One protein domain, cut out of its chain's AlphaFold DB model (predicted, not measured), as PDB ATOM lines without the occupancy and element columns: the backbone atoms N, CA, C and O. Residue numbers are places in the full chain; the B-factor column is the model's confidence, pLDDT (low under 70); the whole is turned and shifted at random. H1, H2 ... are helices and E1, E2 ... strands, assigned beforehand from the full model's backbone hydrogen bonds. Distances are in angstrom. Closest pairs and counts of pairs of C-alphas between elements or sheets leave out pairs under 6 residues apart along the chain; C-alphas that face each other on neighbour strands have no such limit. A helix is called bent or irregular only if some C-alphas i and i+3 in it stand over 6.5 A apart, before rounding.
ATOM      1  N   GLN A  15      37.793 138.594 -25.251       76.38
ATOM      2  CA  GLN A  15      38.358 137.250 -25.420       76.38
ATOM      3  C   GLN A  15      39.243 136.873 -24.227       76.38
ATOM      4  O   GLN A  15      39.161 135.740 -23.757       76.38
ATOM      5  N   ILE A  16      40.006 137.828 -23.689       79.69
ATOM      6  CA  ILE A  16      40.803 137.638 -22.470       79.69
ATOM      7  C   ILE A  16      39.892 137.325 -21.275       79.69
ATOM      8  O   ILE A  16      40.136 136.356 -20.563       79.69
ATOM      9  N   GLU A  17      38.799 138.072 -21.096       79.12
ATOM     10  CA  GLU A  17      37.807 137.807 -20.043       79.12
ATOM     11  C   GLU A  17      37.234 136.385 -20.136       79.12
ATOM     12  O   GLU A  17      37.200 135.664 -19.141       79.12
ATOM     13  N   VAL A  18      36.840 135.939 -21.332       79.69
ATOM     14  CA  VAL A  18      36.309 134.581 -21.538       79.69
ATOM     15  C   VAL A  18      37.350 133.504 -21.219       79.69
ATOM     16  O   VAL A  18      37.000 132.476 -20.638       79.69
ATOM     17  N   LEU A  19      38.618 133.720 -21.580       80.81
ATOM     18  CA  LEU A  19      39.704 132.786 -21.270       80.81
ATOM     19  C   LEU A  19      39.965 132.706 -19.763       80.81
ATOM     20  O   LEU A  19      40.042 131.601 -19.231       80.81
ATOM     21  N   ILE A  20      40.014 133.848 -19.068       83.19
ATOM     22  CA  ILE A  20      40.160 133.900 -17.606       83.19
ATOM     23  C   ILE A  20      39.013 133.144 -16.934       83.19
ATOM     24  O   ILE A  20      39.255 132.268 -16.107       83.19
ATOM     25  N   LEU A  21      37.765 133.430 -17.318       80.56
ATOM     26  CA  LEU A  21      36.592 132.765 -16.748       80.56
ATOM     27  C   LEU A  21      36.622 131.254 -16.989       80.56
ATOM     28  O   LEU A  21      36.330 130.486 -16.078       80.56
ATOM     29  N   ARG A  22      37.020 130.810 -18.188       82.62
ATOM     30  CA  ARG A  22      37.152 129.384 -18.510       82.62
ATOM     31  C   ARG A  22      38.198 128.690 -17.637       82.62
ATOM     32  O   ARG A  22      37.946 127.576 -17.189       82.62
ATOM     33  N   GLU A  23      39.352 129.309 -17.410       85.56
ATOM     34  CA  GLU A  23      40.376 128.726 -16.537       85.56
ATOM     35  C   GLU A  23      39.947 128.737 -15.064       85.56
ATOM     36  O   GLU A  23      40.181 127.760 -14.356       85.56
ATOM     37  N   LEU A  24      39.221 129.768 -14.616       83.88
ATOM     38  CA  LEU A  24      38.633 129.797 -13.273       83.88
ATOM     39  C   LEU A  24      37.641 128.649 -13.051       83.88
ATOM     40  O   LEU A  24      37.695 128.018 -11.998       83.88
ATOM     41  N   VAL A  25      36.788 128.313 -14.033       85.31
ATOM     42  CA  VAL A  25      35.886 127.143 -13.934       85.31
ATOM     43  C   VAL A  25      36.673 125.875 -13.610       85.31
ATOM     44  O   VAL A  25      36.285 125.138 -12.708       85.31
ATOM     45  N   LYS A  26      37.802 125.635 -14.289       86.06
ATOM     46  CA  LYS A  26      38.610 124.421 -14.084       86.06
ATOM     47  C   LYS A  26      39.212 124.326 -12.682       86.06
ATOM     48  O   LYS A  26      39.470 123.219 -12.219       86.06
ATOM     49  N   ILE A  27      39.446 125.462 -12.028       86.44
ATOM     50  CA  ILE A  27      39.939 125.524 -10.647       86.44
ATOM     51  C   ILE A  27      38.781 125.326  -9.660       86.44
ATOM     52  O   ILE A  27      38.920 124.599  -8.680       86.44
ATOM     53  N   VAL A  28      37.629 125.945  -9.926       84.94
ATOM     54  CA  VAL A  28      36.481 125.967  -9.010       84.94
ATOM     55  C   VAL A  28      35.682 124.658  -9.040       84.94
ATOM     56  O   VAL A  28      35.262 124.174  -7.993       84.94
ATOM     57  N   GLU A  29      35.479 124.044 -10.207       87.69
ATOM     58  CA  GLU A  29      34.680 122.815 -10.335       87.69
ATOM     59  C   GLU A  29      35.175 121.655  -9.453       87.69
ATOM     60  O   GLU A  29      34.339 121.048  -8.780       87.69
ATOM     61  N   PRO A  30      36.487 121.341  -9.377       90.19
ATOM     62  CA  PRO A  30      36.997 120.321  -8.461       90.19
ATOM     63  C   PRO A  30      36.688 120.609  -6.989       90.19
ATOM     64  O   PRO A  30      36.343 119.681  -6.261       90.19
ATOM     65  N   ILE A  31      36.754 121.875  -6.561       90.50
ATOM     66  CA  ILE A  31      36.448 122.287  -5.180       90.50
ATOM     67  C   ILE A  31      34.988 121.957  -4.860       90.50
ATOM     68  O   ILE A  31      34.695 121.264  -3.885       90.50
ATOM     69  N   PHE A  32      34.070 122.381  -5.731       91.00
ATOM     70  CA  PHE A  32      32.646 122.088  -5.580       91.00
ATOM     71  C   PHE A  32      32.363 120.586  -5.639       91.00
ATOM     72  O   PHE A  32      31.589 120.076  -4.834       91.00
ATOM     73  N   LYS A  33      33.023 119.858  -6.547       92.44
ATOM     74  CA  LYS A  33      32.887 118.403  -6.676       92.44
ATOM     75  C   LYS A  33      33.313 117.681  -5.397       92.44
ATOM     76  O   LYS A  33      32.616 116.770  -4.958       92.44
ATOM     77  N   ASN A  34      34.418 118.101  -4.786       93.00
ATOM     78  CA  ASN A  34      34.902 117.543  -3.523       93.00
ATOM     79  C   ASN A  34      33.994 117.909  -2.340       93.00
ATOM     80  O   ASN A  34      33.914 117.149  -1.378       93.00
ATOM     81  N   ALA A  35      33.292 119.044  -2.416       94.31
ATOM     82  CA  ALA A  35      32.359 119.490  -1.387       94.31
ATOM     83  C   ALA A  35      31.014 118.747  -1.402       94.31
ATOM     84  O   ALA A  35      30.358 118.713  -0.367       94.31
ATOM     85  N   VAL A  36      30.611 118.120  -2.518       95.25
ATOM     86  CA  VAL A  36      29.298 117.452  -2.659       95.25
ATOM     87  C   VAL A  36      29.006 116.500  -1.499       95.25
ATOM     88  O   VAL A  36      28.010 116.671  -0.800       95.25
ATOM     89  N   LYS A  37      29.879 115.512  -1.270       96.44
ATOM     90  CA  LYS A  37      29.641 114.471  -0.262       96.44
ATOM     91  C   LYS A  37      29.657 115.028   1.174       96.44
ATOM     92  O   LYS A  37      28.690 114.775   1.888       96.44
ATOM     93  N   PRO A  38      30.659 115.825   1.597       96.31
ATOM     94  CA  PRO A  38      30.647 116.435   2.926       96.31
ATOM     95  C   PRO A  38      29.454 117.373   3.163       96.31
ATOM     96  O   PRO A  38      28.890 117.383   4.255       96.31
ATOM     97  N   VAL A  39      29.039 118.148   2.150       96.69
ATOM     98  CA  VAL A  39      27.856 119.019   2.253       96.69
ATOM     99  C   VAL A  39      26.598 118.176   2.398       96.69
ATOM    100  O   VAL A  39      25.750 118.500   3.226       96.69
ATOM    101  N   GLN A  40      26.480 117.088   1.635       97.50
ATOM    102  CA  GLN A  40      25.366 116.156   1.756       97.50
ATOM    103  C   GLN A  40      25.298 115.566   3.166       97.50
ATOM    104  O   GLN A  40      24.257 115.674   3.800       97.50
ATOM    105  N   GLU A  41      26.396 115.019   3.689       97.25
ATOM    106  CA  GLU A  41      26.462 114.444   5.041       97.25
ATOM    107  C   GLU A  41      26.093 115.470   6.124       97.25
ATOM    108  O   GLU A  41      25.197 115.212   6.926       97.25
ATOM    109  N   GLY A  42      26.679 116.671   6.092       97.25
ATOM    110  CA  GLY A  42      26.343 117.718   7.063       97.25
ATOM    111  C   GLY A  42      24.899 118.218   6.941       97.25
ATOM    112  O   GLY A  42      24.244 118.491   7.945       97.25
ATOM    113  N   THR A  43      24.358 118.287   5.720       97.19
ATOM    114  CA  THR A  43      22.949 118.650   5.501       97.19
ATOM    115  C   THR A  43      22.016 117.578   6.062       97.19
ATOM    116  O   THR A  43      21.024 117.922   6.698       97.19
ATOM    117  N   ARG A  44      22.339 116.287   5.900       97.94
ATOM    118  CA  ARG A  44      21.547 115.175   6.455       97.94
ATOM    119  C   ARG A  44      21.378 115.287   7.963       97.94
ATOM    120  O   ARG A  44      20.255 115.185   8.447       97.94
ATOM    121  N   GLU A  45      22.464 115.545   8.685       97.69
ATOM    122  CA  GLU A  45      22.441 115.693  10.146       97.69
ATOM    123  C   GLU A  45      21.568 116.874  10.597       97.69
ATOM    124  O   GLU A  45      20.794 116.763  11.555       97.69
ATOM    125  N   ILE A  46      21.654 118.001   9.881       98.00
ATOM    126  CA  ILE A  46      20.841 119.190  10.159       98.00
ATOM    127  C   ILE A  46      19.361 118.901   9.911       98.00
ATOM    128  O   ILE A  46      18.538 119.198  10.775       98.00
ATOM    129  N   ILE A  47      19.022 118.306   8.763       97.88
ATOM    130  CA  ILE A  47      17.641 117.960   8.410       97.88
ATOM    131  C   ILE A  47      17.063 116.962   9.410       97.88
ATOM    132  O   ILE A  47      15.975 117.190   9.931       97.88
ATOM    133  N   TYR A  48      17.804 115.906   9.749       98.12
ATOM    134  CA  TYR A  48      17.390 114.928  10.753       98.12
ATOM    135  C   TYR A  48      17.040 115.608  12.088       98.12
ATOM    136  O   TYR A  48      15.959 115.403  12.645       98.12
ATOM    137  N   SER A  49      17.917 116.502  12.556       97.38
ATOM    138  CA  SER A  49      17.715 117.258  13.797       97.38
ATOM    139  C   SER A  49      16.519 118.212  13.723       97.38
ATOM    140  O   SER A  49      15.766 118.331  14.691       97.38
ATOM    141  N   ALA A  50      16.325 118.885  12.586       97.50
ATOM    142  CA  ALA A  50      15.204 119.798  12.366       97.50
ATOM    143  C   ALA A  50      13.860 119.053  12.396       97.50
ATOM    144  O   ALA A  50      12.923 119.499  13.057       97.50
ATOM    145  N   ILE A  51      13.789 117.883  11.755       97.44
ATOM    146  CA  ILE A  51      12.594 117.036  11.755       97.44
ATOM    147  C   ILE A  51      12.277 116.535  13.164       97.44
ATOM    148  O   ILE A  51      11.154 116.720  13.636       97.44
ATOM    149  N   ILE A  52      13.259 115.979  13.878       96.69
ATOM    150  CA  ILE A  52      13.092 115.537  15.272       96.69
ATOM    151  C   ILE A  52      12.630 116.670  16.195       96.69
ATOM    152  O   ILE A  52      11.887 116.422  17.147       96.69
ATOM    153  N   GLY A  53      13.100 117.891  15.936       95.44
ATOM    154  CA  GLY A  53      12.787 119.081  16.719       95.44
ATOM    155  C   GLY A  53      11.423 119.709  16.426       95.44
ATOM    156  O   GLY A  53      11.013 120.584  17.191       95.44
ATOM    157  N   SER A  54      10.730 119.280  15.365       95.81
ATOM    158  CA  SER A  54       9.409 119.802  14.989       95.81
ATOM    159  C   SER A  54       8.354 119.563  16.075       95.81
ATOM    160  O   SER A  54       8.453 118.634  16.886       95.81
ATOM    161  N   GLU A  55       7.335 120.422  16.113       94.12
ATOM    162  CA  GLU A  55       6.289 120.365  17.138       94.12
ATOM    163  C   GLU A  55       5.496 119.055  17.054       94.12
ATOM    164  O   GLU A  55       5.192 118.428  18.069       94.12
ATOM    165  N   GLU A  56       5.248 118.595  15.831       94.19
ATOM    166  CA  GLU A  56       4.559 117.363  15.485       94.19
ATOM    167  C   GLU A  56       5.339 116.155  15.989       94.19
ATOM    168  O   GLU A  56       4.776 115.322  16.694       94.19
ATOM    169  N   MET A  57       6.645 116.065  15.708       95.88
ATOM    170  CA  MET A  57       7.457 114.936  16.177       95.88
ATOM    171  C   MET A  57       7.600 114.929  17.704       95.88
ATOM    172  O   MET A  57       7.601 113.861  18.322       95.88
ATOM    173  N   ARG A  58       7.659 116.103  18.344       95.06
ATOM    174  CA  ARG A  58       7.647 116.215  19.813       95.06
ATOM    175  C   ARG A  58       6.313 115.764  20.408       95.06
ATOM    176  O   ARG A  58       6.305 114.965  21.345       95.06
ATOM    177  N   SER A  59       5.199 116.228  19.846       92.38
ATOM    178  CA  SER A  59       3.848 115.837  20.264       92.38
ATOM    179  C   SER A  59       3.586 114.350  20.005       92.38
ATOM    180  O   SER A  59       2.950 113.677  20.811       92.38
ATOM    181  N   LEU A  60       4.156 113.787  18.940       92.56
ATOM    182  CA  LEU A  60       4.059 112.365  18.632       92.56
ATOM    183  C   LEU A  60       4.855 111.496  19.610       92.56
ATOM    184  O   LEU A  60       4.418 110.396  19.929       92.56
ATOM    185  N   ARG A  61       6.008 111.969  20.099       92.88
ATOM    186  CA  ARG A  61       6.841 111.220  21.055       92.88
ATOM    187  C   ARG A  61       6.239 111.197  22.459       92.88
ATOM    188  O   ARG A  61       6.248 110.156  23.121       92.88
ATOM    189  N   GLU A  62       5.745 112.341  22.925       89.00
ATOM    190  CA  GLU A  62       5.405 112.537  24.345       89.00
ATOM    191  C   GLU A  62       4.112 113.323  24.595       89.00
ATOM    192  O   GLU A  62       3.667 113.382  25.740       89.00
ATOM    193  N   GLY A  63       3.499 113.900  23.563       87.19
ATOM    194  CA  GLY A  63       2.347 114.791  23.687       87.19
ATOM    195  C   GLY A  63       1.037 114.203  23.169       87.19
ATOM    196  O   GLY A  63       0.805 112.993  23.192       87.19
ATOM    197  N   VAL A  64       0.174 115.113  22.718       83.81
ATOM    198  CA  VAL A  64      -1.228 114.836  22.385       83.81
ATOM    199  C   VAL A  64      -1.335 113.912  21.172       83.81
ATOM    200  O   VAL A  64      -2.018 112.896  21.259       83.81
ATOM    201  N   LEU A  65      -0.541 114.149  20.115       87.81
ATOM    202  CA  LEU A  65      -0.572 113.324  18.897       87.81
ATOM    203  C   LEU A  65      -0.262 111.850  19.170       87.81
ATOM    204  O   LEU A  65      -0.793 110.973  18.490       87.81
ATOM    205  N   ARG A  66       0.585 111.548  20.164       88.62
ATOM    206  CA  ARG A  66       0.846 110.161  20.567       88.62
ATOM    207  C   ARG A  66      -0.431 109.461  21.007       88.62
ATOM    208  O   ARG A  66      -0.685 108.319  20.621       88.62
ATOM    209  N   TRP A  67      -1.178 110.128  21.884       82.25
ATOM    210  CA  TRP A  67      -2.394 109.592  22.473       82.25
ATOM    211  C   TRP A  67      -3.499 109.531  21.440       82.25
ATOM    212  O   TRP A  67      -4.147 108.490  21.350       82.25
ATOM    213  N   ASP A  68      -3.624 110.577  20.622       78.69
ATOM    214  CA  ASP A  68      -4.599 110.633  19.543       78.69
ATOM    215  C   ASP A  68      -4.375 109.463  18.593       78.69
ATOM    216  O   ASP A  68      -5.241 108.617  18.397       78.69
ATOM    217  N   PHE A  69      -3.153 109.298  18.092       82.88
ATOM    218  CA  PHE A  69      -2.847 108.209  17.169       82.88
ATOM    219  C   PHE A  69      -2.786 106.836  17.857       82.88
ATOM    220  O   PHE A  69      -2.558 105.832  17.185       82.88
ATOM    221  N   GLY A  70      -3.003 106.752  19.173       82.38
ATOM    222  CA  GLY A  70      -3.050 105.499  19.926       82.38
ATOM    223  C   GLY A  70      -1.717 104.747  19.967       82.38
ATOM    224  O   GLY A  70      -1.702 103.529  20.171       82.38
ATOM    225  N   LEU A  71      -0.599 105.440  19.750       86.88
ATOM    226  CA  LEU A  71       0.729 104.838  19.679       86.88
ATOM    227  C   LEU A  71       1.278 104.569  21.085       86.88
ATOM    228  O   LEU A  71       1.162 105.399  21.989       86.88
ATOM    229  N   THR A  72       1.933 103.421  21.275       90.19
ATOM    230  CA  THR A  72       2.774 103.214  22.466       90.19
ATOM    231  C   THR A  72       4.021 104.098  22.387       90.19
ATOM    232  O   THR A  72       4.429 104.499  21.296       90.19
ATOM    233  N   SER A  73       4.699 104.349  23.511       89.75
ATOM    234  CA  SER A  73       5.953 105.125  23.513       89.75
ATOM    235  C   SER A  73       7.009 104.557  22.557       89.75
ATOM    236  O   SER A  73       7.688 105.311  21.872       89.75
ATOM    237  N   SER A  74       7.117 103.227  22.453       92.00
ATOM    238  CA  SER A  74       8.049 102.584  21.517       92.00
ATOM    239  C   SER A  74       7.639 102.799  20.056       92.00
ATOM    240  O   SER A  74       8.488 103.130  19.230       92.00
ATOM    241  N   GLN A  75       6.345 102.675  19.739       93.06
ATOM    242  CA  GLN A  75       5.833 102.933  18.391       93.06
ATOM    243  C   GLN A  75       6.012 104.399  17.993       93.06
ATOM    244  O   GLN A  75       6.412 104.678  16.867       93.06
ATOM    245  N   ALA A  76       5.757 105.322  18.918       93.62
ATOM    246  CA  ALA A  76       5.952 106.751  18.735       93.62
ATOM    247  C   ALA A  76       7.416 107.099  18.442       93.62
ATOM    248  O   ALA A  76       7.696 107.731  17.426       93.62
ATOM    249  N   THR A  77       8.354 106.628  19.271       95.38
ATOM    250  CA  THR A  77       9.790 106.834  19.039       95.38
ATOM    251  C   THR A  77      10.209 106.284  17.680       95.38
ATOM    252  O   THR A  77      10.796 107.012  16.891       95.38
ATOM    253  N   ASN A  78       9.827 105.045  17.358       95.62
ATOM    254  CA  ASN A  78      10.142 104.445  16.062       95.62
ATOM    255  C   ASN A  78       9.533 105.227  14.884       95.62
ATOM    256  O   ASN A  78      10.160 105.364  13.843       95.62
ATOM    257  N   THR A  79       8.324 105.769  15.047       94.88
ATOM    258  CA  THR A  79       7.664 106.588  14.020       94.88
ATOM    259  C   THR A  79       8.446 107.871  13.756       94.88
ATOM    260  O   THR A  79       8.692 108.204  12.600       94.88
ATOM    261  N   VAL A  80       8.891 108.559  14.812       96.75
ATOM    262  CA  VAL A  80       9.726 109.762  14.686       96.75
ATOM    263  C   VAL A  80      11.052 109.447  13.988       96.75
ATOM    264  O   VAL A  80      11.453 110.192  13.096       96.75
ATOM    265  N   GLU A  81      11.697 108.330  14.337       97.06
ATOM    266  CA  GLU A  81      12.930 107.879  13.678       97.06
ATOM    267  C   GLU A  81      12.722 107.577  12.191       97.06
ATOM    268  O   GLU A  81      13.541 107.972  11.367       97.06
ATOM    269  N   ILE A  82      11.604 106.942  11.822       96.88
ATOM    270  CA  ILE A  82      11.275 106.674  10.415       96.88
ATOM    271  C   ILE A  82      11.100 107.982   9.635       96.88
ATOM    272  O   ILE A  82      11.609 108.092   8.520       96.88
ATOM    273  N   PHE A  83      10.405 108.976  10.197       97.00
ATOM    274  CA  PHE A  83      10.247 110.276   9.540       97.00
ATOM    275  C   PHE A  83      11.582 111.010   9.401       97.00
ATOM    276  O   PHE A  83      11.938 111.429   8.301       97.00
ATOM    277  N   ALA A  84      12.337 111.152  10.490       97.25
ATOM    278  CA  ALA A  84      13.610 111.866  10.473       97.25
ATOM    279  C   ALA A  84      14.643 111.175   9.573       97.25
ATOM    280  O   ALA A  84      15.288 111.830   8.750       97.25
ATOM    281  N   GLY A  85      14.760 109.849   9.679       97.31
ATOM    282  CA  GLY A  85      15.596 109.013   8.822       97.31
ATOM    283  C   GLY A  85      15.198 109.130   7.353       97.31
ATOM    284  O   GLY A  85      16.013 109.546   6.540       97.31
ATOM    285  N   GLY A  86      13.929 108.886   7.016       96.75
ATOM    286  CA  GLY A  86      13.457 108.927   5.628       96.75
ATOM    287  C   GLY A  86      13.683 110.275   4.937       96.75
ATOM    288  O   GLY A  86      14.113 110.309   3.783       96.75
ATOM    289  N   VAL A  87      13.439 111.394   5.631       97.00
ATOM    290  CA  VAL A  87      13.632 112.753   5.080       97.00
ATOM    291  C   VAL A  87      15.113 113.128   4.988       97.00
ATOM    292  O   VAL A  87      15.547 113.755   4.024       97.00
ATOM    293  N   SER A  88      15.916 112.769   5.991       97.50
ATOM    294  CA  SER A  88      17.350 113.063   5.956       97.50
ATOM    295  C   SER A  88      18.068 112.214   4.908       97.50
ATOM    296  O   SER A  88      18.846 112.737   4.117       97.50
ATOM    297  N   GLU A  89      17.779 110.922   4.807       96.81
ATOM    298  CA  GLU A  89      18.433 110.037   3.842       96.81
ATOM    299  C   GLU A  89      18.149 110.434   2.387       96.81
ATOM    300  O   GLU A  89      19.035 110.279   1.536       96.81
ATOM    301  N   SER A  90      16.985 111.037   2.112       96.81
ATOM    302  CA  SER A  90      16.620 111.549   0.786       96.81
ATOM    303  C   SER A  90      17.349 112.828   0.368       96.81
ATOM    304  O   SER A  90      17.245 113.219  -0.795       96.81
ATOM    305  N   VAL A  91      18.131 113.452   1.259       97.31
ATOM    306  CA  VAL A  91      18.986 114.589   0.897       97.31
ATOM    307  C   VAL A  91      19.979 114.172  -0.185       97.31
ATOM    308  O   VAL A  91      20.835 113.299   0.016       97.31
ATOM    309  N   ASN A  92      19.891 114.868  -1.313       96.44
ATOM    310  CA  ASN A  92      20.739 114.723  -2.481       96.44
ATOM    311  C   ASN A  92      21.386 116.068  -2.824       96.44
ATOM    312  O   ASN A  92      20.710 117.098  -2.874       96.44
ATOM    313  N   VAL A  93      22.694 116.054  -3.070       96.44
ATOM    314  CA  VAL A  93      23.459 117.244  -3.446       96.44
ATOM    315  C   VAL A  93      24.070 117.012  -4.815       96.44
ATOM    316  O   VAL A  93      24.858 116.092  -5.015       96.44
ATOM    317  N   GLU A  94      23.724 117.870  -5.765       95.00
ATOM    318  CA  GLU A  94      24.196 117.776  -7.141       95.00
ATOM    319  C   GLU A  94      25.001 119.011  -7.520       95.00
ATOM    320  O   GLU A  94      24.601 120.144  -7.252       95.00
ATOM    321  N   LEU A  95      26.128 118.802  -8.199       93.06
ATOM    322  CA  LEU A  95      26.876 119.889  -8.812       93.06
ATOM    323  C   LEU A  95      26.286 120.200 -10.191       93.06
ATOM    324  O   LEU A  95      26.433 119.418 -11.132       93.06
ATOM    325  N   LYS A  96      25.667 121.372 -10.334       92.62
ATOM    326  CA  LYS A  96      25.312 121.916 -11.645       92.62
ATOM    327  C   LYS A  96      26.532 122.590 -12.284       92.62
ATOM    328  O   LYS A  96      27.188 123.383 -11.604       92.62
ATOM    329  N   PRO A  97      26.810 122.331 -13.581       86.00
ATOM    330  CA  PRO A  97      27.949 122.915 -14.283       86.00
ATOM    331  C   PRO A  97      28.004 124.430 -14.125       86.00
ATOM    332  O   PRO A  97      26.990 125.110 -14.318       86.00
ATOM    333  N   ILE A  98      29.190 124.949 -13.813       84.88
ATOM    334  CA  ILE A  98      29.387 126.382 -13.618       84.88
ATOM    335  C   ILE A  98      29.530 127.030 -14.994       84.88
ATOM    336  O   ILE A  98      30.458 126.751 -15.752       84.88
ATOM    337  N   ARG A  99      28.577 127.891 -15.343       81.62
ATOM    338  CA  ARG A  99      28.524 128.596 -16.624       81.62
ATOM    339  C   ARG A  99      28.568 130.092 -16.402       81.62
ATOM    340  O   ARG A  99      27.804 130.631 -15.601       81.62
ATOM    341  N   PHE A 100      29.401 130.761 -17.187       74.75
ATOM    342  CA  PHE A 100      29.470 132.213 -17.231       74.75
ATOM    343  C   PHE A 100      28.701 132.745 -18.442       74.75
ATOM    344  O   PHE A 100      28.966 132.349 -19.576       74.75
ATOM    345  N   THR A 101      27.755 133.655 -18.203       72.12
ATOM    346  CA  THR A 101      27.039 134.397 -19.250       72.12
ATOM    347  C   THR A 101      27.298 135.886 -19.047       72.12
ATOM    348  O   THR A 101      26.717 136.524 -18.167       72.12
ATOM    349  N   GLY A 102      28.212 136.448 -19.842       71.06
ATOM    350  CA  GLY A 102      28.687 137.817 -19.638       71.06
ATOM    351  C   GLY A 102      29.399 137.956 -18.291       71.06
ATOM    352  O   GLY A 102      30.396 137.282 -18.056       71.06
ATOM    353  N   LYS A 103      28.872 138.815 -17.409       68.69
ATOM    354  CA  LYS A 103      29.400 139.037 -16.050       68.69
ATOM    355  C   LYS A 103      28.796 138.113 -14.985       68.69
ATOM    356  O   LYS A 103      29.241 138.145 -13.845       68.69
ATOM    357  N   ASN A 104      27.791 137.311 -15.336       71.00
ATOM    358  CA  ASN A 104      27.063 136.489 -14.374       71.00
ATOM    359  C   ASN A 104      27.583 135.050 -14.389       71.00
ATOM    360  O   ASN A 104      27.715 134.448 -15.457       71.00
ATOM    361  N   ALA A 105      27.826 134.494 -13.204       74.12
ATOM    362  CA  ALA A 105      28.051 133.069 -13.000       74.12
ATOM    363  C   ALA A 105      26.723 132.381 -12.649       74.12
ATOM    364  O   ALA A 105      25.895 132.942 -11.937       74.12
ATOM    365  N   SER A 106      26.524 131.165 -13.144       79.94
ATOM    366  CA  SER A 106      25.374 130.309 -12.838       79.94
ATOM    367  C   SER A 106      25.856 128.878 -12.618       79.94
ATOM    368  O   SER A 106      26.832 128.476 -13.244       79.94
ATOM    369  N   GLY A 107      25.200 128.114 -11.743       84.56
ATOM    370  CA  GLY A 107      25.612 126.753 -11.367       84.56
ATOM    371  C   GLY A 107      25.922 126.639  -9.874       84.56
ATOM    372  O   GLY A 107      25.476 127.477  -9.093       84.56
ATOM    373  N   GLY A 108      26.673 125.605  -9.486       87.50
ATOM    374  CA  GLY A 108      27.045 125.342  -8.091       87.50
ATOM    375  C   GLY A 108      26.338 124.121  -7.503       87.50
ATOM    376  O   GLY A 108      25.911 123.234  -8.242       87.50
ATOM    377  N   LEU A 109      26.239 124.059  -6.174       91.50
ATOM    378  CA  LEU A 109      25.558 122.962  -5.484       91.50
ATOM    379  C   LEU A 109      24.050 123.202  -5.461       91.50
ATOM    380  O   LEU A 109      23.587 124.268  -5.066       91.50
ATOM    381  N   VAL A 110      23.289 122.190  -5.855       93.75
ATOM    382  CA  VAL A 110      21.839 122.134  -5.688       93.75
ATOM    383  C   VAL A 110      21.530 121.058  -4.669       93.75
ATOM    384  O   VAL A 110      21.890 119.901  -4.861       93.75
ATOM    385  N   ILE A 111      20.865 121.456  -3.590       94.25
ATOM    386  CA  ILE A 111      20.449 120.566  -2.513       94.25
ATOM    387  C   ILE A 111      18.960 120.291  -2.695       94.25
ATOM    388  O   ILE A 111      18.153 121.215  -2.731       94.25
ATOM    389  N   THR A 112      18.603 119.017  -2.819       94.69
ATOM    390  CA  THR A 112      17.215 118.550  -2.859       94.69
ATOM    391  C   THR A 112      16.988 117.664  -1.646       94.69
ATOM    392  O   THR A 112      17.769 116.746  -1.422       94.69
ATOM    393  N   VAL A 113      15.958 117.947  -0.847       93.62
ATOM    394  CA  VAL A 113      15.735 117.255   0.436       93.62
ATOM    395  C   VAL A 113      14.606 116.240   0.344       93.62
ATOM    396  O   VAL A 113      14.821 115.067   0.621       93.62
ATOM    397  N   GLN A 114      13.410 116.675  -0.057       92.12
ATOM    398  CA  GLN A 114      12.186 115.889   0.072       92.12
ATOM    399  C   GLN A 114      11.471 115.744  -1.284       92.12
ATOM    400  O   GLN A 114      11.100 116.754  -1.883       92.12
ATOM    401  N   PRO A 115      11.235 114.514  -1.775       90.06
ATOM    402  CA  PRO A 115      10.362 114.275  -2.922       90.06
ATOM    403  C   PRO A 115       8.910 114.682  -2.638       90.06
ATOM    404  O   PRO A 115       8.368 114.359  -1.579       90.06
ATOM    405  N   ASN A 116       8.239 115.283  -3.626       85.75
ATOM    406  CA  ASN A 116       6.829 115.697  -3.517       85.75
ATOM    407  C   ASN A 116       5.854 114.529  -3.263       85.75
ATOM    408  O   ASN A 116       4.744 114.751  -2.789       85.75
ATOM    409  N   SER A 117       6.236 113.293  -3.606       86.69
ATOM    410  CA  SER A 117       5.406 112.101  -3.391       86.69
ATOM    411  C   SER A 117       5.533 111.494  -1.990       86.69
ATOM    412  O   SER A 117       4.703 110.665  -1.619       86.69
ATOM    413  N   PHE A 118       6.536 111.909  -1.205       90.00
ATOM    414  CA  PHE A 118       6.864 111.345   0.113       90.00
ATOM    415  C   PHE A 118       7.195 109.840   0.115       90.00
ATOM    416  O   PHE A 118       7.121 109.189   1.153       90.00
ATOM    417  N   GLU A 119       7.589 109.277  -1.031       90.81
ATOM    418  CA  GLU A 119       7.922 107.847  -1.178       90.81
ATOM    419  C   GLU A 119       9.137 107.393  -0.356       90.81
ATOM    420  O   GLU A 119       9.267 106.213  -0.045       90.81
ATOM    421  N   ASN A 120      10.007 108.325   0.032       93.69
ATOM    422  CA  ASN A 120      11.138 108.089   0.929       93.69
ATOM    423  C   ASN A 120      10.714 107.762   2.371       93.69
ATOM    424  O   ASN A 120      11.549 107.338   3.166       93.69
ATOM    425  N   ILE A 121       9.439 107.957   2.722       93.94
ATOM    426  CA  ILE A 121       8.922 107.699   4.062       93.94
ATOM    427  C   ILE A 121       7.966 106.501   3.987       93.94
ATOM    428  O   ILE A 121       6.877 106.615   3.413       93.94
ATOM    429  N   PRO A 122       8.326 105.350   4.583       92.31
ATOM    430  CA  PRO A 122       7.438 104.199   4.681       92.31
ATOM    431  C   PRO A 122       6.083 104.569   5.294       92.31
ATOM    432  O   PRO A 122       6.006 105.409   6.191       92.31
ATOM    433  N   LYS A 123       5.006 103.920   4.835       90.06
ATOM    434  CA  LYS A 123       3.672 104.105   5.425       90.06
ATOM    435  C   LYS A 123       3.607 103.481   6.814       90.06
ATOM    436  O   LYS A 123       3.887 102.294   6.979       90.06
ATOM    437  N   ILE A 124       3.154 104.259   7.789       90.25
ATOM    438  CA  ILE A 124       3.069 103.842   9.190       90.25
ATOM    439  C   ILE A 124       1.599 103.688   9.562       90.25
ATOM    440  O   ILE A 124       0.828 104.645   9.511       90.25
ATOM    441  N   SER A 125       1.196 102.466   9.899       86.81
ATOM    442  CA  SER A 125      -0.204 102.160  10.209       86.81
ATOM    443  C   SER A 125      -0.597 102.671  11.590       86.81
ATOM    444  O   SER A 125       0.157 102.521  12.553       86.81
ATOM    445  N   VAL A 126      -1.811 103.207  11.689       82.12
ATOM    446  CA  VAL A 126      -2.451 103.498  12.972       82.12
ATOM    447  C   VAL A 126      -3.064 102.222  13.575       82.12
ATOM    448  O   VAL A 126      -3.434 101.301  12.844       82.12
ATOM    449  N   PRO A 127      -3.146 102.114  14.912       75.94
ATOM    450  CA  PRO A 127      -3.628 100.919  15.600       75.94
ATOM    451  C   PRO A 127      -5.155 100.783  15.676       75.94
ATOM    452  O   PRO A 127      -5.634  99.737  16.122       75.94
ATOM    453  N   TRP A 128      -5.905 101.822  15.318       72.62
ATOM    454  CA  TRP A 128      -7.366 101.851  15.370       72.62
ATOM    455  C   TRP A 128      -7.997 101.388  14.055       72.62
ATOM    456  O   TRP A 128      -7.368 101.400  12.997       72.62
ATOM    457  N   LYS A 129      -9.247 100.929  14.144       64.06
ATOM    458  CA  LYS A 129     -10.037 100.470  12.999       64.06
ATOM    459  C   LYS A 129     -10.968 101.587  12.549       64.06
ATOM    460  O   LYS A 129     -11.544 102.271  13.382       64.06
ATOM    461  N   THR A 130     -11.128 101.722  11.241       64.06
ATOM    462  CA  THR A 130     -12.116 102.599  10.609       64.06
ATOM    463  C   THR A 130     -13.014 101.778   9.703       64.06
ATOM    464  O   THR A 130     -12.596 100.729   9.205       64.06
ATOM    465  N   GLU A 131     -14.206 102.282   9.406       57.81
ATOM    466  CA  GLU A 131     -14.945 101.813   8.239       57.81
ATOM    467  C   GLU A 131     -14.192 102.248   6.970       57.81
ATOM    468  O   GLU A 131     -14.091 103.431   6.657       57.81
ATOM    469  N   GLY A 132     -13.569 101.292   6.271       65.75
ATOM    470  CA  GLY A 132     -12.743 101.547   5.084       65.75
ATOM    471  C   GLY A 132     -11.242 101.345   5.315       65.75
ATOM    472  O   GLY A 132     -10.828 100.603   6.204       65.75
ATOM    473  N   ILE A 133     -10.410 101.956   4.465       62.88
ATOM    474  CA  ILE A 133      -8.946 101.846   4.567       62.88
ATOM    475  C   ILE A 133      -8.465 102.823   5.647       62.88
ATOM    476  O   ILE A 133      -8.636 104.030   5.457       62.88
ATOM    477  N   PRO A 134      -7.845 102.345   6.742       68.38
ATOM    478  CA  PRO A 134      -7.371 103.230   7.791       68.38
ATOM    479  C   PRO A 134      -6.255 104.136   7.252       68.38
ATOM    480  O   PRO A 134      -5.360 103.658   6.539       68.38
ATOM    481  N   PRO A 135      -6.285 105.435   7.580       78.69
ATOM    482  CA  PRO A 135      -5.244 106.369   7.178       78.69
ATOM    483  C   PRO A 135      -3.917 105.987   7.842       78.69
ATOM    484  O   PRO A 135      -3.875 105.526   8.984       78.69
ATOM    485  N   SER A 136      -2.802 106.195   7.147       87.88
ATOM    486  CA  SER A 136      -1.492 106.098   7.793       87.88
ATOM    487  C   SER A 136      -1.179 107.373   8.580       87.88
ATOM    488  O   SER A 136      -1.729 108.438   8.297       87.88
ATOM    489  N   VAL A 137      -0.234 107.298   9.522       88.75
ATOM    490  CA  VAL A 137       0.314 108.485  10.207       88.75
ATOM    491  C   VAL A 137       0.828 109.509   9.186       88.75
ATOM    492  O   VAL A 137       0.654 110.712   9.362       88.75
ATOM    493  N   ASN A 138       1.404 109.037   8.078       90.50
ATOM    494  CA  ASN A 138       1.860 109.876   6.972       90.50
ATOM    495  C   ASN A 138       0.701 110.657   6.350       90.50
ATOM    496  O   ASN A 138       0.837 111.847   6.092       90.50
ATOM    497  N   ASP A 139      -0.432 110.002   6.095       85.12
ATOM    498  CA  ASP A 139      -1.563 110.668   5.457       85.12
ATOM    499  C   ASP A 139      -2.169 111.736   6.391       85.12
ATOM    500  O   ASP A 139      -2.486 112.836   5.937       85.12
ATOM    501  N   LEU A 140      -2.215 111.458   7.701       84.31
ATOM    502  CA  LEU A 140      -2.677 112.397   8.733       84.31
ATOM    503  C   LEU A 140      -1.782 113.641   8.857       84.31
ATOM    504  O   LEU A 140      -2.296 114.749   8.961       84.31
ATOM    505  N   LEU A 141      -0.456 113.474   8.835       89.50
ATOM    506  CA  LEU A 141       0.489 114.579   9.057       89.50
ATOM    507  C   LEU A 141       0.917 115.315   7.782       89.50
ATOM    508  O   LEU A 141       1.436 116.424   7.874       89.50
ATOM    509  N   LEU A 142       0.756 114.709   6.601       88.50
ATOM    510  CA  LEU A 142       1.281 115.262   5.344       88.50
ATOM    511  C   LEU A 142       0.205 115.631   4.321       88.50
ATOM    512  O   LEU A 142       0.511 116.368   3.384       88.50
ATOM    513  N   LYS A 143      -1.017 115.087   4.417       82.38
ATOM    514  CA  LYS A 143      -1.988 115.166   3.309       82.38
ATOM    515  C   LYS A 143      -3.365 115.664   3.706       82.38
ATOM    516  O   LYS A 143      -3.942 116.440   2.951       82.38
ATOM    517  N   TYR A 144      -3.909 115.192   4.823       75.50
ATOM    518  CA  TYR A 144      -5.319 115.417   5.145       75.50
ATOM    519  C   TYR A 144      -5.623 116.766   5.796       75.50
ATOM    520  O   TYR A 144      -6.797 117.098   5.957       75.50
ATOM    521  N   GLY A 145      -4.601 117.568   6.104       72.25
ATOM    522  CA  GLY A 145      -4.791 118.854   6.759       72.25
ATOM    523  C   GLY A 145      -5.574 118.680   8.058       72.25
ATOM    524  O   GLY A 145      -5.242 117.830   8.881       72.25
ATOM    525  N   ASP A 146      -6.615 119.486   8.221       60.72
ATOM    526  CA  ASP A 146      -7.521 119.483   9.366       60.72
ATOM    527  C   ASP A 146      -8.909 118.906   9.011       60.72
ATOM    528  O   ASP A 146      -9.909 119.215   9.660       60.72
ATOM    529  N   GLY A 147      -8.989 118.075   7.966       57.97
ATOM    530  CA  GLY A 147     -10.216 117.375   7.588       57.97
ATOM    531  C   GLY A 147     -10.629 116.300   8.600       57.97
ATOM    532  O   GLY A 147      -9.803 115.784   9.353       57.97
ATOM    533  N   PHE A 148     -11.918 115.943   8.604       53.22
ATOM    534  CA  PHE A 148     -12.444 114.862   9.441       53.22
ATOM    535  C   PHE A 148     -12.035 113.483   8.901       53.22
ATOM    536  O   PHE A 148     -12.133 113.250   7.696       53.22
ATOM    537  N   VAL A 149     -11.583 112.574   9.779       58.03
ATOM    538  CA  VAL A 149     -10.969 111.295   9.353       58.03
ATOM    539  C   VAL A 149     -11.684 110.035   9.868       58.03
ATOM    540  O   VAL A 149     -11.648 109.008   9.194       58.03
ATOM    541  N   ILE A 150     -12.368 110.091  11.015       55.53
ATOM    542  CA  ILE A 150     -13.191 108.981  11.527       55.53
ATOM    543  C   ILE A 150     -14.498 109.548  12.087       55.53
ATOM    544  O   ILE A 150     -14.481 110.554  12.798       55.53
ATOM    545  N   PHE A 151     -15.611 108.885  11.790       54.78
ATOM    546  CA  PHE A 151     -16.947 109.208  12.293       54.78
ATOM    547  C   PHE A 151     -17.310 108.286  13.476       54.78
ATOM    548  O   PHE A 151     -16.781 107.182  13.561       54.78
ATOM    549  N   ASP A 152     -18.160 108.759  14.389       54.62
ATOM    550  CA  ASP A 152     -18.795 108.034  15.511       54.62
ATOM    551  C   ASP A 152     -17.895 107.556  16.673       54.62
ATOM    552  O   ASP A 152     -18.269 106.689  17.467       54.62
ATOM    553  N   TYR A 153     -16.709 108.152  16.829       60.56
ATOM    554  CA  TYR A 153     -15.817 107.897  17.967       60.56
ATOM    555  C   TYR A 153     -15.353 109.204  18.617       60.56
ATOM    556  O   TYR A 153     -15.167 110.195  17.930       60.56
ATOM    557  N   ASP A 154     -15.108 109.204  19.927       64.50
ATOM    558  CA  ASP A 154     -14.505 110.300  20.697       64.50
ATOM    559  C   ASP A 154     -13.228 109.839  21.412       64.50
ATOM    560  O   ASP A 154     -13.061 108.655  21.716       64.50
ATOM    561  N   ILE A 155     -12.324 110.779  21.712       67.50
ATOM    562  CA  ILE A 155     -11.156 110.528  22.568       67.50
ATOM    563  C   ILE A 155     -11.446 111.044  23.974       67.50
ATOM    564  O   ILE A 155     -11.593 112.245  24.197       67.50
ATOM    565  N   GLU A 156     -11.465 110.131  24.936       71.12
ATOM    566  CA  GLU A 156     -11.497 110.472  26.351       71.12
ATOM    567  C   GLU A 156     -10.064 110.454  26.891       71.12
ATOM    568  O   GLU A 156      -9.394 109.419  26.844       71.12
ATOM    569  N   TYR A 157      -9.580 111.596  27.383       75.19
ATOM    570  CA  TYR A 157      -8.257 111.708  28.001       75.19
ATOM    571  C   TYR A 157      -8.316 111.337  29.484       75.19
ATOM    572  O   TYR A 157      -9.226 111.743  30.206       75.19
ATOM    573  N   GLY A 158      -7.321 110.587  29.952       73.81
ATOM    574  CA  GLY A 158      -7.263 110.091  31.323       73.81
ATOM    575  C   GLY A 158      -6.398 108.842  31.460       73.81
ATOM    576  O   GLY A 158      -5.955 108.251  30.474       73.81
ATOM    577  N   SER A 159      -6.164 108.432  32.704       76.06
ATOM    578  CA  SER A 159      -5.492 107.168  33.006       76.06
ATOM    579  C   SER A 159      -6.522 106.042  33.005       76.06
ATOM    580  O   SER A 159      -7.329 105.944  33.928       76.06
ATOM    581  N   PHE A 160      -6.497 105.200  31.972       76.94
ATOM    582  CA  PHE A 160      -7.415 104.067  31.834       76.94
ATOM    583  C   PHE A 160      -6.657 102.741  31.862       76.94
ATOM    584  O   PHE A 160      -5.743 102.528  31.059       76.94
ATOM    585  N   ASP A 161      -7.081 101.827  32.737       68.25
ATOM    586  CA  ASP A 161      -6.572 100.456  32.764       68.25
ATOM    587  C   ASP A 161      -6.879  99.755  31.431       68.25
ATOM    588  O   ASP A 161      -8.024  99.703  30.980       68.25
ATOM    589  N   GLY A 162      -5.837  99.243  30.769       65.44
ATOM    590  CA  GLY A 162      -5.937  98.611  29.447       65.44
ATOM    591  C   GLY A 162      -5.791  99.558  28.247       65.44
ATOM    592  O   GLY A 162      -5.827  99.088  27.108       65.44
ATOM    593  N   SER A 163      -5.574 100.865  28.455       71.94
ATOM    594  CA  SER A 163      -5.209 101.776  27.360       71.94
ATOM    595  C   SER A 163      -3.816 101.454  26.809       71.94
ATOM    596  O   SER A 163      -2.847 101.322  27.556       71.94
ATOM    597  N   ARG A 164      -3.694 101.379  25.478       69.56
ATOM    598  CA  ARG A 164      -2.414 101.127  24.791       69.56
ATOM    599  C   ARG A 164      -1.422 102.278  24.937       69.56
ATOM    600  O   ARG A 164      -0.226 102.037  25.075       69.56
ATOM    601  N   SER A 165      -1.910 103.512  24.856       72.75
ATOM    602  CA  SER A 165      -1.090 104.726  24.950       72.75
ATOM    603  C   SER A 165      -0.973 105.235  26.392       72.75
ATOM    604  O   SER A 165      -0.118 106.072  26.680       72.75
ATOM    605  N   GLY A 166      -1.823 104.731  27.296       70.81
ATOM    606  CA  GLY A 166      -1.825 105.026  28.730       70.81
ATOM    607  C   GLY A 166      -2.410 106.388  29.118       70.81
ATOM    608  O   GLY A 166      -2.544 106.650  30.307       70.81
ATOM    609  N   GLY A 167      -2.752 107.245  28.147       72.38
ATOM    610  CA  GLY A 167      -3.241 108.613  28.391       72.38
ATOM    611  C   GLY A 167      -4.599 108.945  27.772       72.38
ATOM    612  O   GLY A 167      -5.123 110.034  28.002       72.38
ATOM    613  N   ALA A 168      -5.167 108.031  26.983       77.06
ATOM    614  CA  ALA A 168      -6.489 108.198  26.395       77.06
ATOM    615  C   ALA A 168      -7.135 106.850  26.047       77.06
ATOM    616  O   ALA A 168      -6.442 105.837  25.901       77.06
ATOM    617  N   ARG A 169      -8.456 106.835  25.870       72.31
ATOM    618  CA  ARG A 169      -9.200 105.732  25.247       72.31
ATOM    619  C   ARG A 169     -10.150 106.277  24.184       72.31
ATOM    620  O   ARG A 169     -10.626 107.401  24.305       72.31
ATOM    621  N   MET A 170     -10.430 105.470  23.165       69.75
ATOM    622  CA  MET A 170     -11.507 105.766  22.219       69.75
ATOM    623  C   MET A 170     -12.835 105.278  22.804       69.75
ATOM    624  O   MET A 170     -12.903 104.154  23.308       69.75
ATOM    625  N   VAL A 171     -13.865 106.115  22.742       69.38
ATOM    626  CA  VAL A 171     -15.233 105.812  23.179       69.38
ATOM    627  C   VAL A 171     -16.152 105.957  21.973       69.38
ATOM    628  O   VAL A 171     -16.064 106.944  21.251       69.38
ATOM    629  N   GLU A 172     -16.994 104.962  21.723       65.06
ATOM    630  CA  GLU A 172     -17.993 105.011  20.652       65.06
ATOM    631  C   GLU A 172     -19.127 105.952  21.060       65.06
ATOM    632  O   GLU A 172     -19.635 105.869  22.183       65.06
ATOM    633  N   ASN A 173     -19.489 106.880  20.182       62.72
ATOM    634  CA  ASN A 173     -20.548 107.844  20.440       62.72
ATOM    635  C   ASN A 173     -21.231 108.177  19.106       62.72
ATOM    636  O   ASN A 173     -20.650 108.830  18.247       62.72
ATOM    637  N   GLU A 174     -22.451 107.675  18.908       52.00
ATOM    638  CA  GLU A 174     -23.197 107.864  17.657       52.00
ATOM    639  C   GLU A 174     -23.436 109.358  17.385       52.00
ATOM    640  O   GLU A 174     -23.991 110.082  18.215       52.00
ATOM    641  N   GLY A 175     -23.012 109.834  16.213       50.75
ATOM    642  CA  GLY A 175     -23.053 111.248  15.841       50.75
ATOM    643  C   GLY A 175     -21.886 112.073  16.388       50.75
ATOM    644  O   GLY A 175     -21.816 113.275  16.110       50.75
ATOM    645  N   SER A 176     -20.963 111.460  17.133       49.91
ATOM    646  CA  SER A 176     -19.657 112.051  17.383       49.91
ATOM    647  C   SER A 176     -18.761 111.850  16.172       49.91
ATOM    648  O   SER A 176     -19.106 111.228  15.169       49.91
ATOM    649  N   SER A 177     -17.606 112.477  16.185       45.25
ATOM    650  CA  SER A 177     -16.642 112.339  15.114       45.25
ATOM    651  C   SER A 177     -15.278 112.465  15.805       45.25
ATOM    652  O   SER A 177     -15.090 113.314  16.680       45.25
ATOM    653  N   TRP A 178     -14.307 111.641  15.428       42.69
ATOM    654  CA  TRP A 178     -13.063 111.417  16.177       42.69
ATOM    655  C   TRP A 178     -12.205 112.645  16.463       42.69
ATOM    656  O   TRP A 178     -11.547 113.167  15.572       42.69
ATOM    657  N   GLY A 179     -12.212 113.064  17.733       44.53
ATOM    658  CA  GLY A 179     -11.670 114.318  18.248       44.53
ATOM    659  C   GLY A 179     -10.153 114.511  18.191       44.53
ATOM    660  O   GLY A 179      -9.397 113.621  18.569       44.53
ATOM    661  N   VAL A 180      -9.736 115.752  17.898       45.06
ATOM    662  CA  VAL A 180      -8.561 116.338  18.556       45.06
ATOM    663  C   VAL A 180      -8.886 117.734  19.100       45.06
ATOM    664  O   VAL A 180      -9.186 118.668  18.361       45.06
ATOM    665  N   SER A 181      -8.831 117.842  20.435       34.84
ATOM    666  CA  SER A 181      -9.251 118.973  21.279       34.84
ATOM    667  C   SER A 181     -10.730 119.379  21.146       34.84
ATOM    668  O   SER A 181     -11.146 120.006  20.180       34.84
ATOM    669  N   SER A 182     -11.514 119.127  22.201       34.94
ATOM    670  CA  SER A 182     -12.816 119.780  22.439       34.94
ATOM    671  C   SER A 182     -13.883 119.575  21.343       34.94
ATOM    672  O   SER A 182     -14.420 120.545  20.816       34.94
ATOM    673  N   GLY A 183     -14.236 118.325  21.025       38.62
ATOM    674  CA  GLY A 183     -15.471 118.023  20.281       38.62
ATOM    675  C   GLY A 183     -15.445 118.267  18.764       38.62
ATOM    676  O   GLY A 183     -16.507 118.450  18.175       38.62
ATOM    677  N   LEU A 184     -14.266 118.285  18.124       40.44
ATOM    678  CA  LEU A 184     -14.116 118.365  16.662       40.44
ATOM    679  C   LEU A 184     -13.040 117.411  16.136       40.44
ATOM    680  O   LEU A 184     -12.004 117.212  16.765       40.44
ATOM    681  N   SER A 185     -13.271 116.866  14.945       52.38
ATOM    682  CA  SER A 185     -12.812 115.520  14.594       52.38
ATOM    683  C   SER A 185     -11.594 115.422  13.687       52.38
ATOM    684  O   SER A 185     -11.610 114.745  12.658       52.38
ATOM    685  N   ARG A 186     -10.568 116.201  14.000       60.31
ATOM    686  CA  ARG A 186      -9.497 116.544  13.066       60.31
ATOM    687  C   ARG A 186      -8.174 116.677  13.787       60.31
ATOM    688  O   ARG A 186      -8.171 117.137  14.922       60.31
ATOM    689  N   VAL A 187      -7.065 116.371  13.108       70.31
ATOM    690  CA  VAL A 187      -5.719 116.727  13.594       70.31
ATOM    691  C   VAL A 187      -5.725 118.212  13.991       70.31
ATOM    692  O   VAL A 187      -6.270 119.022  13.232       70.31
ATOM    693  N   PRO A 188      -5.169 118.602  15.158       72.19
ATOM    694  CA  PRO A 188      -5.193 119.987  15.594       72.19
ATOM    695  C   PRO A 188      -4.611 120.877  14.504       72.19
ATOM    696  O   PRO A 188      -3.583 120.504  13.935       72.19
ATOM    697  N   PRO A 189      -5.210 122.043  14.217       75.06
ATOM    698  CA  PRO A 189      -4.751 122.893  13.124       75.06
ATOM    699  C   PRO A 189      -3.253 123.227  13.178       75.06
ATOM    700  O   PRO A 189      -2.633 123.387  12.135       75.06
ATOM    701  N   GLN A 190      -2.655 123.276  14.375       80.94
ATOM    702  CA  GLN A 190      -1.216 123.492  14.549       80.94
ATOM    703  C   GLN A 190      -0.331 122.316  14.092       80.94
ATOM    704  O   GLN A 190       0.825 122.531  13.755       80.94
ATOM    705  N   TYR A 191      -0.861 121.089  14.068       86.06
ATOM    706  CA  TYR A 191      -0.163 119.875  13.620       86.06
ATOM    707  C   TYR A 191      -0.600 119.408  12.233       86.06
ATOM    708  O   TYR A 191       0.036 118.536  11.639       86.06
ATOM    709  N   ALA A 192      -1.699 119.963  11.726       80.75
ATOM    710  CA  ALA A 192      -2.235 119.651  10.419       80.75
ATOM    711  C   ALA A 192      -1.205 119.954   9.319       80.75
ATOM    712  O   ALA A 192      -0.470 120.950   9.358       80.75
ATOM    713  N   GLY A 193      -1.164 119.074   8.321       83.75
ATOM    714  CA  GLY A 193      -0.282 119.222   7.177       83.75
ATOM    715  C   GLY A 193      -0.967 118.870   5.866       83.75
ATOM    716  O   GLY A 193      -1.770 117.941   5.781       83.75
ATOM    717  N   ASN A 194      -0.628 119.628   4.833       87.62
ATOM    718  CA  ASN A 194      -0.971 119.372   3.443       87.62
ATOM    719  C   ASN A 194       0.325 119.232   2.613       87.62
ATOM    720  O   ASN A 194       1.415 119.528   3.115       87.62
ATOM    721  N   PRO A 195       0.248 118.808   1.338       85.81
ATOM    722  CA  PRO A 195       1.450 118.554   0.545       85.81
ATOM    723  C   PRO A 195       2.387 119.763   0.384       85.81
ATOM    724  O   PRO A 195       3.581 119.563   0.175       85.81
ATOM    725  N   SER A 196       1.873 120.993   0.488       86.88
ATOM    726  CA  SER A 196       2.660 122.235   0.401       86.88
ATOM    727  C   SER A 196       3.060 122.838   1.751       86.88
ATOM    728  O   SER A 196       4.014 123.605   1.812       86.88
ATOM    729  N   ASP A 197       2.354 122.506   2.828       90.31
ATOM    730  CA  ASP A 197       2.591 123.038   4.170       90.31
ATOM    731  C   ASP A 197       2.339 121.944   5.206       90.31
ATOM    732  O   ASP A 197       1.201 121.635   5.557       90.31
ATOM    733  N   ASN A 198       3.419 121.323   5.666       92.75
ATOM    734  CA  ASN A 198       3.429 120.286   6.686       92.75
ATOM    735  C   ASN A 198       4.701 120.422   7.529       92.75
ATOM    736  O   ASN A 198       5.564 121.257   7.256       92.75
ATOM    737  N   PHE A 199       4.850 119.584   8.551       94.62
ATOM    738  CA  PHE A 199       6.001 119.673   9.449       94.62
ATOM    739  C   PHE A 199       7.358 119.538   8.734       94.62
ATOM    740  O   PHE A 199       8.335 120.133   9.186       94.62
ATOM    741  N   ILE A 200       7.435 118.796   7.619       95.06
ATOM    742  CA  ILE A 200       8.670 118.634   6.843       95.06
ATOM    743  C   ILE A 200       9.011 119.947   6.145       95.06
ATOM    744  O   ILE A 200      10.124 120.443   6.304       95.06
ATOM    745  N   THR A 201       8.061 120.536   5.412       93.94
ATOM    746  CA  THR A 201       8.298 121.816   4.725       93.94
ATOM    747  C   THR A 201       8.587 122.924   5.731       93.94
ATOM    748  O   THR A 201       9.567 123.641   5.564       93.94
ATOM    749  N   ARG A 202       7.854 122.987   6.850       94.56
ATOM    750  CA  ARG A 202       8.100 123.950   7.939       94.56
ATOM    751  C   ARG A 202       9.469 123.789   8.603       94.56
ATOM    752  O   ARG A 202      10.084 124.786   8.974       94.56
ATOM    753  N   ALA A 203       9.951 122.559   8.779       95.00
ATOM    754  CA  ALA A 203      11.271 122.301   9.357       95.00
ATOM    755  C   ALA A 203      12.413 122.662   8.392       95.00
ATOM    756  O   ALA A 203      13.466 123.131   8.836       95.00
ATOM    757  N   ILE A 204      12.207 122.451   7.088       93.06
ATOM    758  CA  ILE A 204      13.185 122.754   6.035       93.06
ATOM    759  C   ILE A 204      13.229 124.260   5.745       93.06
ATOM    760  O   ILE A 204      14.312 124.839   5.784       93.06
ATOM    761  N   ASP A 205      12.075 124.905   5.559       91.75
ATOM    762  CA  ASP A 205      11.932 126.342   5.257       91.75
ATOM    763  C   ASP A 205      12.111 127.237   6.502       91.75
ATOM    764  O   ASP A 205      11.664 128.385   6.572       91.75
ATOM    765  N   ASN A 206      12.783 126.709   7.524       94.06
ATOM    766  CA  ASN A 206      13.121 127.429   8.735       94.06
ATOM    767  C   ASN A 206      14.467 128.151   8.566       94.06
ATOM    768  O   ASN A 206      15.480 127.537   8.237       94.06
ATOM    769  N   LYS A 207      14.506 129.448   8.897       94.31
ATOM    770  CA  LYS A 207      15.726 130.276   8.826       94.31
ATOM    771  C   LYS A 207      16.912 129.716   9.612       94.31
ATOM    772  O   LYS A 207      18.057 129.924   9.217       94.31
ATOM    773  N   ASP A 208      16.668 129.047  10.736       95.06
ATOM    774  CA  ASP A 208      17.726 128.409  11.525       95.06
ATOM    775  C   ASP A 208      18.306 127.188  10.794       95.06
ATOM    776  O   ASP A 208      19.526 127.034  10.729       95.06
ATOM    777  N   THR A 209      17.449 126.368  10.177       95.25
ATOM    778  CA  THR A 209      17.858 125.245   9.319       95.25
ATOM    779  C   THR A 209      18.687 125.743   8.136       95.25
ATOM    780  O   THR A 209      19.807 125.272   7.933       95.25
ATOM    781  N   GLU A 210      18.194 126.753   7.416       94.06
ATOM    782  CA  GLU A 210      18.901 127.398   6.303       94.06
ATOM    783  C   GLU A 210      20.278 127.923   6.739       94.06
ATOM    784  O   GLU A 210      21.303 127.571   6.151       94.06
ATOM    785  N   SER A 211      20.327 128.673   7.845       96.12
ATOM    786  CA  SER A 211      21.570 129.236   8.386       96.12
ATOM    787  C   SER A 211      22.586 128.161   8.788       96.12
ATOM    788  O   SER A 211      23.797 128.360   8.671       96.12
ATOM    789  N   LYS A 212      22.127 127.015   9.306       96.75
ATOM    790  CA  LYS A 212      23.000 125.883   9.651       96.75
ATOM    791  C   LYS A 212      23.577 125.226   8.400       96.75
ATOM    792  O   LYS A 212      24.774 124.939   8.381       96.75
ATOM    793  N   ILE A 213      22.762 125.034   7.362       95.06
ATOM    794  CA  ILE A 213      23.207 124.463   6.082       95.06
ATOM    795  C   ILE A 213      24.228 125.395   5.422       95.06
ATOM    796  O   ILE A 213      25.295 124.942   5.008       95.06
ATOM    797  N   GLU A 214      23.966 126.704   5.403       94.00
ATOM    798  CA  GLU A 214      24.900 127.698   4.872       94.00
ATOM    799  C   GLU A 214      26.258 127.638   5.590       94.00
ATOM    800  O   GLU A 214      27.305 127.566   4.946       94.00
ATOM    801  N   LYS A 215      26.259 127.578   6.928       95.38
ATOM    802  CA  LYS A 215      27.494 127.443   7.718       95.38
ATOM    803  C   LYS A 215      28.278 126.181   7.372       95.38
ATOM    804  O   LYS A 215      29.506 126.239   7.303       95.38
ATOM    805  N   VAL A 216      27.597 125.055   7.149       94.81
ATOM    806  CA  VAL A 216      28.237 123.804   6.716       94.81
ATOM    807  C   VAL A 216      28.895 123.987   5.351       94.81
ATOM    808  O   VAL A 216      30.080 123.687   5.203       94.81
ATOM    809  N   ILE A 217      28.172 124.554   4.382       93.38
ATOM    810  CA  ILE A 217      28.689 124.818   3.034       93.38
ATOM    811  C   ILE A 217      29.925 125.721   3.095       93.38
ATOM    812  O   ILE A 217      30.969 125.372   2.540       93.38
ATOM    813  N   LEU A 218      29.844 126.848   3.808       92.50
ATOM    814  CA  LEU A 218      30.950 127.798   3.942       92.50
ATOM    815  C   LEU A 218      32.157 127.182   4.656       92.50
ATOM    816  O   LEU A 218      33.294 127.415   4.249       92.50
ATOM    817  N   SER A 219      31.930 126.362   5.686       93.69
ATOM    818  CA  SER A 219      33.006 125.664   6.398       93.69
ATOM    819  C   SER A 219      33.749 124.674   5.502       93.69
ATOM    820  O   SER A 219      34.963 124.536   5.618       93.69
ATOM    821  N   ILE A 220      33.034 123.975   4.620       92.25
ATOM    822  CA  ILE A 220      33.618 122.972   3.725       92.25
ATOM    823  C   ILE A 220      34.353 123.647   2.568       92.25
ATOM    824  O   ILE A 220      35.485 123.276   2.267       92.25
ATOM    825  N   LEU A 221      33.734 124.652   1.944       87.25
ATOM    826  CA  LEU A 221      34.331 125.376   0.823       87.25
ATOM    827  C   LEU A 221      35.514 126.251   1.257       87.25
ATOM    828  O   LEU A 221      36.473 126.372   0.507       87.25
ATOM    829  N   GLY A 222      35.483 126.822   2.465       78.44
ATOM    830  CA  GLY A 222      36.563 127.665   2.994       78.44
ATOM    831  C   GLY A 222      37.791 126.907   3.514       78.44
ATOM    832  O   GLY A 222      38.768 127.543   3.898       78.44
ATOM    833  N   LYS A 223      37.747 125.568   3.569       63.97
ATOM    834  CA  LYS A 223      38.871 124.708   3.991       63.97
ATOM    835  C   LYS A 223      39.732 124.192   2.827       63.97
ATOM    836  O   LYS A 223      40.721 123.514   3.100       63.97
TER     837      LYS A 223
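AT A GLANCE: This is residues 15 to 223 of the 224 residues of an uncharacterized protein of bacterium (UniProt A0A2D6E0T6). A long hairpin of two strands, E1 and E2, runs beside the helix arm H1a at one end of a rod; in the middle the arm H1b lies between H4 and H7, which run opposite to it, and a second hairpin, E3 and E4, makes the far end. Short helices and long loops pack between the middle and that far hairpin. The 209 printed residues hold seven named helices and four strands, in the order H1 H2 H3 H4 E1 E2 H5 E3 E4 H6 H7, with two antiparallel two-stranded sheets; the class is mixed, helices and strands. The whole is loose, with a radius of gyration of the C-alphas of 22.8 A and spans of 81 by 27 by 25 A.

IN THESE COORDINATES: E1 is residues 92 to 101, 26.6 A long, and E2 is residues 104 to 112, 23.5 A. H1, residues 15 to 53, was assigned as one helix by its hydrogen bonds but is bent: C-alphas 34 and 37 are 6.9 A apart. Its arms are H1a, residues 15 to 34, 29.7 A, from C-alpha 15 at (38.358, 137.250, -25.420), and H1b, residues 37 to 53, 24.4 A. H4 is residues 73 to 89, 23.8 A, and H7 is residues 207 to 221, 20.8 A, ending at C-alpha 221 (34.331, 125.376, 0.823). H2 is residues 55 to 62, H3 64 to 68, H5 137 to 142 and H6 199 to 204. E3 is residues 151 to 157, 18.1 A, and E4 residues 168 to 177, 15.7 A.

HOW THE PARTS SIT: In the hairpin E1 and E2, N 94 and O 110 are within hydrogen-bond range at 2.9 A. The closest C-alphas of H1a and E1 are Lys 33 and Leu 95, 6.6 A. H1b touches H4, Arg 44 to Ser 88 at 4.7 A between C-alphas, at a shallow tilt of 32 degrees, opposite ways. H1b touches H7, Thr 43 to Ile 213 at 5.8 A, at a shallow tilt of 19 degrees, opposite ways. With residues 47 to 51 alone it touches H6, Ala 50 to Ala 203 at 5.5 A. H2 touches residues 73 to 80 of H4 alone, Arg 61 to Ala 76 at 5.1 A, and touches H3 only at the corner, Leu 60 to Arg 66 at 4.4 A. H5 is close to H6 but not clearly touching, Leu 141 to Phe 199 at 7.5 A. The closest C-alphas of H3 and E4 are Trp 67 and Ala 168, 5.8 A. In the hairpin E3 and E4, N 154 and O 171 are 2.8 A apart; E4 bends by 131 degrees at residue 174. Every O i to N i+4 pair is within hydrogen-bond range in H1b, H2, H3, H4, H5, H6 and H7, and 14 of 16 in H1a.

THE WHOLE: The two C-alphas farthest apart, Gln 15 and Asp 161, are 82.2 A apart. The printed part has no cut. The links E2 to H5 and E4 to H6 are long. Mean pLDDT of the printed part is 82.8; 38 residues are under 70, among them 146 to 155 and 170 to 186.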